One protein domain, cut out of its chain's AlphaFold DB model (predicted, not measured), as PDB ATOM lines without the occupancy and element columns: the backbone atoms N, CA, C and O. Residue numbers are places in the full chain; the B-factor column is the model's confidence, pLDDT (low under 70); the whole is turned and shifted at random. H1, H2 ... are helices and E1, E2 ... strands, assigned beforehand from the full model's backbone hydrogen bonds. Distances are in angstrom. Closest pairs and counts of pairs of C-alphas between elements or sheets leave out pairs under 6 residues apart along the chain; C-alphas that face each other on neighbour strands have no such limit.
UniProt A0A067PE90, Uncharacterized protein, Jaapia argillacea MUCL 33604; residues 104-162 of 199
ATOM      1  N   GLY A 104       8.460  -4.659 -20.374       78.38
ATOM      2  CA  GLY A 104       8.075  -5.619 -19.333       78.38
ATOM      3  C   GLY A 104       9.054  -5.636 -18.157       78.38
ATOM      4  O   GLY A 104       8.656  -5.816 -17.009       78.38
ATOM      5  N   LYS A 105      10.342  -5.372 -18.413       81.25
ATOM      6  CA  LYS A 105      11.351  -5.225 -17.350       81.25
ATOM      7  C   LYS A 105      11.285  -3.873 -16.654       81.25
ATOM      8  O   LYS A 105      11.577  -3.803 -15.467       81.25
ATOM      9  N   VAL A 106      10.951  -2.813 -17.387       75.62
ATOM     10  CA  VAL A 106      10.892  -1.451 -16.835       75.62
ATOM     11  C   VAL A 106       9.677  -1.278 -15.928       75.62
ATOM     12  O   VAL A 106       9.795  -0.654 -14.878       75.62
ATOM     13  N   PHE A 107       8.534  -1.849 -16.305       73.75
ATOM     14  CA  PHE A 107       7.278  -1.666 -15.580       73.75
ATOM     15  C   PHE A 107       6.853  -2.871 -14.723       73.75
ATOM     16  O   PHE A 107       5.859  -2.788 -14.007       73.75
ATOM     17  N   GLY A 108       7.613  -3.969 -14.750       69.75
ATOM     18  CA  GLY A 108       7.290  -5.201 -14.027       69.75
ATOM     19  C   GLY A 108       6.164  -6.013 -14.681       69.75
ATOM     20  O   GLY A 108       5.584  -5.611 -15.690       69.75
ATOM     21  N   SER A 109       5.852  -7.176 -14.100       61.59
ATOM     22  CA  SER A 109       4.805  -8.093 -14.586       61.59
ATOM     23  C   SER A 109       3.398  -7.496 -14.544       61.59
ATOM     24  O   SER A 109       2.566  -7.852 -15.373       61.59
ATOM     25  N   ASP A 110       3.172  -6.538 -13.643       58.84
ATOM     26  CA  ASP A 110       1.887  -5.848 -13.475       58.84
ATOM     27  C   ASP A 110       1.836  -4.552 -14.314       58.84
ATOM     28  O   ASP A 110       0.883  -3.773 -14.269       58.84
ATOM     29  N   GLY A 111       2.892  -4.296 -15.100       57.12
ATOM     30  CA  GLY A 111       2.980  -3.203 -16.059       57.12
ATOM     31  C   GLY A 111       2.973  -1.805 -15.449       57.12
ATOM     32  O   GLY A 111       2.884  -0.850 -16.215       57.12
ATOM     33  N   GLY A 112       3.046  -1.650 -14.117       55.69
ATOM     34  CA  GLY A 112       3.039  -0.355 -13.414       55.69
ATOM     35  C   GLY A 112       1.861   0.556 -13.790       55.69
ATOM     36  O   GLY A 112       1.884   1.758 -13.532       55.69
ATOM     37  N   MET A 113       0.854  -0.012 -14.453       59.00
ATOM     38  CA  MET A 113      -0.209   0.676 -15.185       59.00
ATOM     39  C   MET A 113      -1.586   0.149 -14.784       59.00
ATOM     40  O   MET A 113      -2.567   0.277 -15.520       59.00
ATOM     41  N   GLU A 114      -1.674  -0.423 -13.588       49.41
ATOM     42  CA  GLU A 114      -2.938  -0.675 -12.920       49.41
ATOM     43  C   GLU A 114      -3.588   0.680 -12.590       49.41
ATOM     44  O   GLU A 114      -3.174   1.377 -11.667       49.41
ATOM     45  N   GLY A 115      -4.565   1.113 -13.397       52.09
ATOM     46  CA  GLY A 115      -5.317   2.339 -13.093       52.09
ATOM     47  C   GLY A 115      -5.914   3.142 -14.250       52.09
ATOM     48  O   GLY A 115      -6.180   4.323 -14.058       52.09
ATOM     49  N   GLY A 116      -6.130   2.572 -15.442       52.38
ATOM     50  CA  GLY A 116      -6.981   3.221 -16.457       52.38
ATOM     51  C   GLY A 116      -6.464   4.564 -16.998       52.38
ATOM     52  O   GLY A 116      -7.252   5.422 -17.379       52.38
ATOM     53  N   ARG A 117      -5.141   4.758 -17.052       61.41
ATOM     54  CA  ARG A 117      -4.483   5.990 -17.539       61.41
ATOM     55  C   ARG A 117      -4.252   6.015 -19.053       61.41
ATOM     56  O   ARG A 117      -3.277   6.597 -19.527       61.41
ATOM     57  N   PHE A 118      -5.112   5.342 -19.804       65.00
ATOM     58  CA  PHE A 118      -4.925   5.133 -21.232       65.00
ATOM     59  C   PHE A 118      -6.045   5.778 -22.030       65.00
ATOM     60  O   PHE A 118      -7.220   5.671 -21.680       65.00
ATOM     61  N   VAL A 119      -5.666   6.377 -23.153       64.94
ATOM     62  CA  VAL A 119      -6.598   6.737 -24.221       64.94
ATOM     63  C   VAL A 119      -6.529   5.617 -25.254       64.94
ATOM     64  O   VAL A 119      -5.461   5.358 -25.809       64.94
ATOM     65  N   TYR A 120      -7.633   4.890 -25.435       65.25
ATOM     66  CA  TYR A 120      -7.672   3.654 -26.221       65.25
ATOM     67  C   TYR A 120      -8.257   3.874 -27.626       65.25
ATOM     68  O   TYR A 120      -9.432   4.223 -27.734       65.25
ATOM     69  N   PRO A 121      -7.500   3.556 -28.689       63.72
ATOM     70  CA  PRO A 121      -8.044   3.068 -29.952       63.72
ATOM     71  C   PRO A 121      -8.230   1.537 -29.918       63.72
ATOM     72  O   PRO A 121      -7.468   0.831 -29.250       63.72
ATOM     73  N   GLU A 122      -9.219   1.018 -30.660       60.03
ATOM     74  CA  GLU A 122      -9.672  -0.391 -30.630       60.03
ATOM     75  C   GLU A 122      -8.582  -1.437 -30.933       60.03
ATOM     76  O   GLU A 122      -8.641  -2.542 -30.400       60.03
ATOM     77  N   ASN A 123      -7.563  -1.097 -31.728       59.12
ATOM     78  CA  ASN A 123      -6.431  -1.973 -32.047       59.12
ATOM     79  C   ASN A 123      -5.149  -1.154 -31.934       59.12
ATOM     80  O   ASN A 123      -4.928  -0.288 -32.782       59.12
ATOM     81  N   SER A 124      -4.341  -1.346 -30.882       61.34
ATOM     82  CA  SER A 124      -3.254  -0.393 -30.658       61.34
ATOM     83  C   SER A 124      -1.965  -0.886 -30.005       61.34
ATOM     84  O   SER A 124      -1.965  -1.579 -28.986       61.34
ATOM     85  N   ASP A 125      -0.856  -0.426 -30.593       74.38
ATOM     86  CA  ASP A 125       0.492  -0.473 -30.033       74.38
ATOM     87  C   ASP A 125       0.615   0.522 -28.878       74.38
ATOM     88  O   ASP A 125       0.036   1.609 -28.906       74.38
ATOM     89  N   PHE A 126       1.376   0.165 -27.845       79.25
ATOM     90  CA  PHE A 126       1.454   0.955 -26.622       79.25
ATOM     91  C   PHE A 126       2.676   1.889 -26.579       79.25
ATOM     92  O   PHE A 126       3.815   1.433 -26.675       79.25
ATOM     93  N   ILE A 127       2.434   3.183 -26.347       85.19
ATOM     94  CA  ILE A 127       3.457   4.224 -26.191       85.19
ATOM     95  C   ILE A 127       3.368   4.840 -24.780       85.19
ATOM     96  O   ILE A 127       2.433   5.597 -24.493       85.19
ATOM     97  N   PRO A 128       4.335   4.555 -23.886       85.50
ATOM     98  CA  PRO A 128       4.437   5.225 -22.595       85.50
ATOM     99  C   PRO A 128       5.063   6.619 -22.745       85.50
ATOM    100  O   PRO A 128       6.170   6.763 -23.264       85.50
ATOM    101  N   VAL A 129       4.381   7.640 -22.232       88.12
ATOM    102  CA  VAL A 129       4.879   9.015 -22.123       88.12
ATOM    103  C   VAL A 129       5.182   9.301 -20.657       88.12
ATOM    104  O   VAL A 129       4.276   9.367 -19.827       88.12
ATOM    105  N   THR A 130       6.463   9.474 -20.340       88.44
ATOM    106  CA  THR A 130       6.918   9.807 -18.984       88.44
ATOM    107  C   THR A 130       7.258  11.286 -18.900       88.44
ATOM    108  O   THR A 130       8.132  11.756 -19.630       88.44
ATOM    109  N   ALA A 131       6.590  12.016 -18.010       90.81
ATOM    110  CA  ALA A 131       6.805  13.447 -17.820       90.81
ATOM    111  C   ALA A 131       6.474  13.883 -16.390       90.81
ATOM    112  O   ALA A 131       5.735  13.207 -15.670       90.81
ATOM    113  N   ASP A 132       6.996  15.039 -15.995       91.38
ATOM    114  CA  ASP A 132       6.569  15.703 -14.770       91.38
ATOM    115  C   ASP A 132       5.254  16.453 -15.027       91.38
ATOM    116  O   ASP A 132       5.248  17.536 -15.614       91.38
ATOM    117  N   LEU A 133       4.138  15.849 -14.615       89.75
ATOM    118  CA  LEU A 133       2.789  16.397 -14.839       89.75
ATOM    119  C   LEU A 133       2.456  17.595 -13.944       89.75
ATOM    120  O   LEU A 133       1.426  18.227 -14.169       89.75
ATOM    121  N   ASP A 134       3.311  17.920 -12.974       90.44
ATOM    122  CA  ASP A 134       3.152  19.119 -12.149       90.44
ATOM    123  C   ASP A 134       3.845  20.332 -12.794       90.44
ATOM    124  O   ASP A 134       3.583  21.482 -12.438       90.44
ATOM    125  N   SER A 135       4.702  20.092 -13.795       94.06
ATOM    126  CA  SER A 135       5.401  21.131 -14.550       94.06
ATOM    127  C   SER A 135       4.607  21.595 -15.778       94.06
ATOM    128  O   SER A 135       3.981  20.800 -16.484       94.06
ATOM    129  N   ASN A 136       4.699  22.891 -16.101       94.50
ATOM    130  CA  ASN A 136       4.068  23.451 -17.305       94.50
ATOM    131  C   ASN A 136       4.568  22.776 -18.596       94.50
ATOM    132  O   ASN A 136       3.782  22.539 -19.512       94.50
ATOM    133  N   ASP A 137       5.856  22.430 -18.652       93.50
ATOM    134  CA  ASP A 137       6.460  21.763 -19.809       93.50
ATOM    135  C   ASP A 137       5.926  20.334 -19.980       93.50
ATOM    136  O   ASP A 137       5.652  19.896 -21.100       93.50
ATOM    137  N   GLY A 138       5.726  19.606 -18.876       91.81
ATOM    138  CA  GLY A 138       5.141  18.269 -18.908       91.81
ATOM    139  C   GLY A 138       3.665  18.283 -19.301       91.81
ATOM    140  O   GLY A 138       3.244  17.442 -20.094       91.81
ATOM    141  N   LEU A 139       2.891  19.267 -18.837       93.12
ATOM    142  CA  LEU A 139       1.500  19.457 -19.266       93.12
ATOM    143  C   LEU A 139       1.395  19.788 -20.758       93.12
ATOM    144  O   LEU A 139       0.526  19.250 -21.448       93.12
ATOM    145  N   LEU A 140       2.297  20.627 -21.274       95.94
ATOM    146  CA  LEU A 140       2.378  20.917 -22.704       95.94
ATOM    147  C   LEU A 140       2.695  19.648 -23.501       95.94
ATOM    148  O   LEU A 140       2.032  19.377 -24.498       95.94
ATOM    149  N   LEU A 141       3.634  18.823 -23.030       93.62
ATOM    150  CA  LEU A 141       3.946  17.545 -23.669       93.62
ATOM    151  C   LEU A 141       2.740  16.595 -23.697       93.62
ATOM    152  O   LEU A 141       2.502  15.947 -24.712       93.62
ATOM    153  N   VAL A 142       1.966  16.519 -22.610       91.94
ATOM    154  CA  VAL A 142       0.734  15.716 -22.570       91.94
ATOM    155  C   VAL A 142      -0.291  16.228 -23.571       91.94
ATOM    156  O   VAL A 142      -0.901  15.425 -24.272       91.94
ATOM    157  N   LYS A 143      -0.468  17.548 -23.673       94.00
ATOM    158  CA  LYS A 143      -1.392  18.150 -24.634       94.00
ATOM    159  C   LYS A 143      -1.016  17.784 -26.072       94.00
ATOM    160  O   LYS A 143      -1.857  17.259 -26.792       94.00
ATOM    161  N   GLU A 144       0.241  17.989 -26.455       93.69
ATOM    162  CA  GLU A 144       0.741  17.637 -27.791       93.69
ATOM    163  C   GLU A 144       0.628  16.126 -28.060       93.69
ATOM    164  O   GLU A 144       0.265  15.703 -29.157       93.69
ATOM    165  N   ALA A 145       0.880  15.290 -27.046       91.00
ATOM    166  CA  ALA A 145       0.705  13.845 -27.159       91.00
ATOM    167  C   ALA A 145      -0.764  13.468 -27.409       91.00
ATOM    168  O   ALA A 145      -1.037  12.635 -28.267       91.00
ATOM    169  N   LEU A 146      -1.715  14.094 -26.713       89.50
ATOM    170  CA  LEU A 146      -3.144  13.862 -26.935       89.50
ATOM    171  C   LEU A 146      -3.607  14.364 -28.307       89.50
ATOM    172  O   LEU A 146      -4.375  13.672 -28.968       89.50
ATOM    173  N   GLU A 147      -3.114  15.517 -28.762       90.25
ATOM    174  CA  GLU A 147      -3.410  16.051 -30.100       90.25
ATOM    175  C   GLU A 147      -2.830  15.176 -31.223       90.25
ATOM    176  O   GLU A 147      -3.381  15.138 -32.322       90.25
ATOM    177  N   SER A 148      -1.761  14.420 -30.946       87.81
ATOM    178  CA  SER A 148      -1.200  13.462 -31.903       87.81
ATOM    179  C   SER A 148      -2.075  12.220 -32.129       87.81
ATOM    180  O   SER A 148      -1.920  11.541 -33.146       87.81
ATOM    181  N   VAL A 149      -3.012  11.925 -31.217       86.69
ATOM    182  CA  VAL A 149      -3.938  10.790 -31.336       86.69
ATOM    183  C   VAL A 149      -5.100  11.189 -32.237       86.69
ATOM    184  O   VAL A 149      -6.072  11.811 -31.809       86.69
ATOM    185  N   THR A 150      -5.019  10.811 -33.508       84.25
ATOM    186  CA  THR A 150      -6.136  10.947 -34.450       84.25
ATOM    187  C   THR A 150      -7.081   9.738 -34.361       84.25
ATOM    188  O   THR A 150      -6.673   8.671 -33.893       84.25
ATOM    189  N   PRO A 151      -8.339   9.841 -34.833       78.81
ATOM    190  CA  PRO A 151      -9.286   8.718 -34.827       78.81
ATOM    191  C   PRO A 151      -8.815   7.485 -35.612       78.81
ATOM    192  O   PRO A 151      -9.261   6.376 -35.345       78.81
ATOM    193  N   GLU A 152      -7.909   7.678 -36.573       81.31
ATOM    194  CA  GLU A 152      -7.311   6.611 -37.387       81.31
ATOM    195  C   GLU A 152      -6.017   6.050 -36.773       81.31
ATOM    196  O   GLU A 152      -5.414   5.124 -37.318       81.31
ATOM    197  N   SER A 153      -5.551   6.616 -35.655       77.44
ATOM    198  CA  SER A 153      -4.300   6.195 -35.032       77.44
ATOM    199  C   SER A 153      -4.436   4.816 -34.381       77.44
ATOM    200  O   SER A 153      -5.360   4.536 -33.621       77.44
ATOM    201  N   LEU A 154      -3.464   3.948 -34.658       82.12
ATOM    202  CA  LEU A 154      -3.353   2.605 -34.077       82.12
ATOM    203  C   LEU A 154      -2.475   2.613 -32.817       82.12
ATOM    204  O   LEU A 154      -1.818   1.628 -32.496       82.12
ATOM    205  N   THR A 155      -2.377   3.743 -32.119       83.06
ATOM    206  CA  THR A 155      -1.430   3.920 -31.010       83.06
ATOM    207  C   THR A 155      -2.150   4.309 -29.733       83.06
ATOM    208  O   THR A 155      -2.855   5.313 -29.684       83.06
ATOM    209  N   ARG A 156      -1.931   3.529 -28.676       84.06
ATOM    210  CA  ARG A 156      -2.411   3.787 -27.323       84.06
ATOM    211  C   ARG A 156      -1.347   4.547 -26.565       84.06
ATOM    212  O   ARG A 156      -0.247   4.035 -26.361       84.06
ATOM    213  N   ILE A 157      -1.708   5.723 -26.078       87.06
ATOM    214  CA  ILE A 157      -0.828   6.535 -25.243       87.06
ATOM    215  C   ILE A 157      -1.183   6.309 -23.774       87.06
ATOM    216  O   ILE A 157      -2.360   6.266 -23.405       87.06
ATOM    217  N   GLY A 158      -0.163   6.138 -22.936       86.56
ATOM    218  CA  GLY A 158      -0.298   6.075 -21.481       86.56
ATOM    219  C   GLY A 158       0.666   7.040 -20.810       86.56
ATOM    220  O   GLY A 158       1.799   7.191 -21.260       86.56
ATOM    221  N   PHE A 159       0.223   7.681 -19.732       88.25
ATOM    222  CA  PHE A 159       1.008   8.706 -19.043       88.25
ATOM    223  C   PHE A 159       1.585   8.192 -17.725       88.25
ATOM    224  O   PHE A 159       0.869   7.632 -16.891       88.25
ATOM    225  N   ILE A 160       2.881   8.428 -17.527       86.44
ATOM    226  CA  ILE A 160       3.612   8.123 -16.299       86.44
ATOM    227  C   ILE A 160       4.088   9.440 -15.702       86.44
ATOM    228  O   ILE A 160       4.909  10.148 -16.287       86.44
ATOM    229  N   HIS A 161       3.558   9.757 -14.527       88.25
ATOM    230  CA  HIS A 161       3.959  10.934 -13.776       88.25
ATOM    231  C   HIS A 161       5.311  10.686 -13.095       88.25
ATOM    232  O   HIS A 161       5.449   9.730 -12.331       88.25
ATOM    233  N   ASN A 162       6.296  11.534 -13.389       86.94
ATOM    234  CA  ASN A 162       7.638  11.492 -12.814       86.94
ATOM    235  C   ASN A 162       8.006  12.871 -12.229       86.94
ATOM    236  O   ASN A 162       8.640  13.663 -12.934       86.94
TER     237      ASN A 162
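This is residues 104 to 162 of the 199 residues of an uncharacterized protein of Jaapia argillacea MUCL 33604 (UniProt A0A067PE90). A two-stranded parallel ribbon, E1 beside E2, forms a thin wall with one long helix, H2, packed over one of its faces; along the chain H2 follows E1 and comes before E2, and it folds back over the ribbon, running the opposite way to the strands. A loose leading stretch runs past the free side of E2, pairing briefly with it at residues 118 to 119, and residues 105 to 111, of which 105 to 107 belong to the short helix H1, stick out on the side of the ribbon away from H2. The printed part has 59 residues, with two named helices and two named strands in the order H1, E1, H2, E2, and its class is mixed, helices and strands. It is only just compact, close to loose, with a radius of gyration of the C-alphas of 11.9 A, and it spans 31 by 29 by 17 A.

Find C-alpha 104 at (8.075, -5.619, -19.333); there H1 begins, residues 104 to 107. After residues 108 to 124, which hold no named element, look for C-alpha 125 at (0.492, -0.473, -30.033), where E1, residues 125 to 131, starts its 19.6 A. H2 then takes residues 136 to 147 and measures 16.6 A from first to last C-alpha. E2, residues 155 to 161, is 19.4 A long and ends at C-alpha 161, (3.959, 10.934, -13.776).

Start at the sheet: E1 and E2 are parallel neighbours, with 25 degrees between their directions. C-alphas 127 and 157 face each other at 5.0 A, and N 127 and O 156, 2.8 A, and N 160 and O 129, 2.8 A, are within hydrogen-bond range. E1, H2 and E2 make a strand-helix-strand unit, two parallel neighbour strands with a helix between them along the chain, and its crossover is right-handed. The closest C-alphas of E1 and H2 are those of Ala 131 and Gly 138, 5.2 A; those of H2 and E2 are Ala 145 and Ile 157, 7.7 A. On the way to E1, residues 118 to 119 pair antiparallel with residues 157 to 158 of E2. H1 is apart from H2 and from E2. In H2 every O i to N i+4 pair is within hydrogen-bond range; H1 is too short for such a pair, and its one O i to N i+3 pair is not within range.

The two C-alphas farthest apart, those of Ser 109 and Asn 136, are 31.7 A apart. The printed part has no cut. The link from H1 to E1, 17 residues, is long; E1 to H2 is tight and H2 to E2 is short. Look at the B-factor column: the mean pLDDT of the printed part is 79.1, and residues 108 to 124 of this model are under 70.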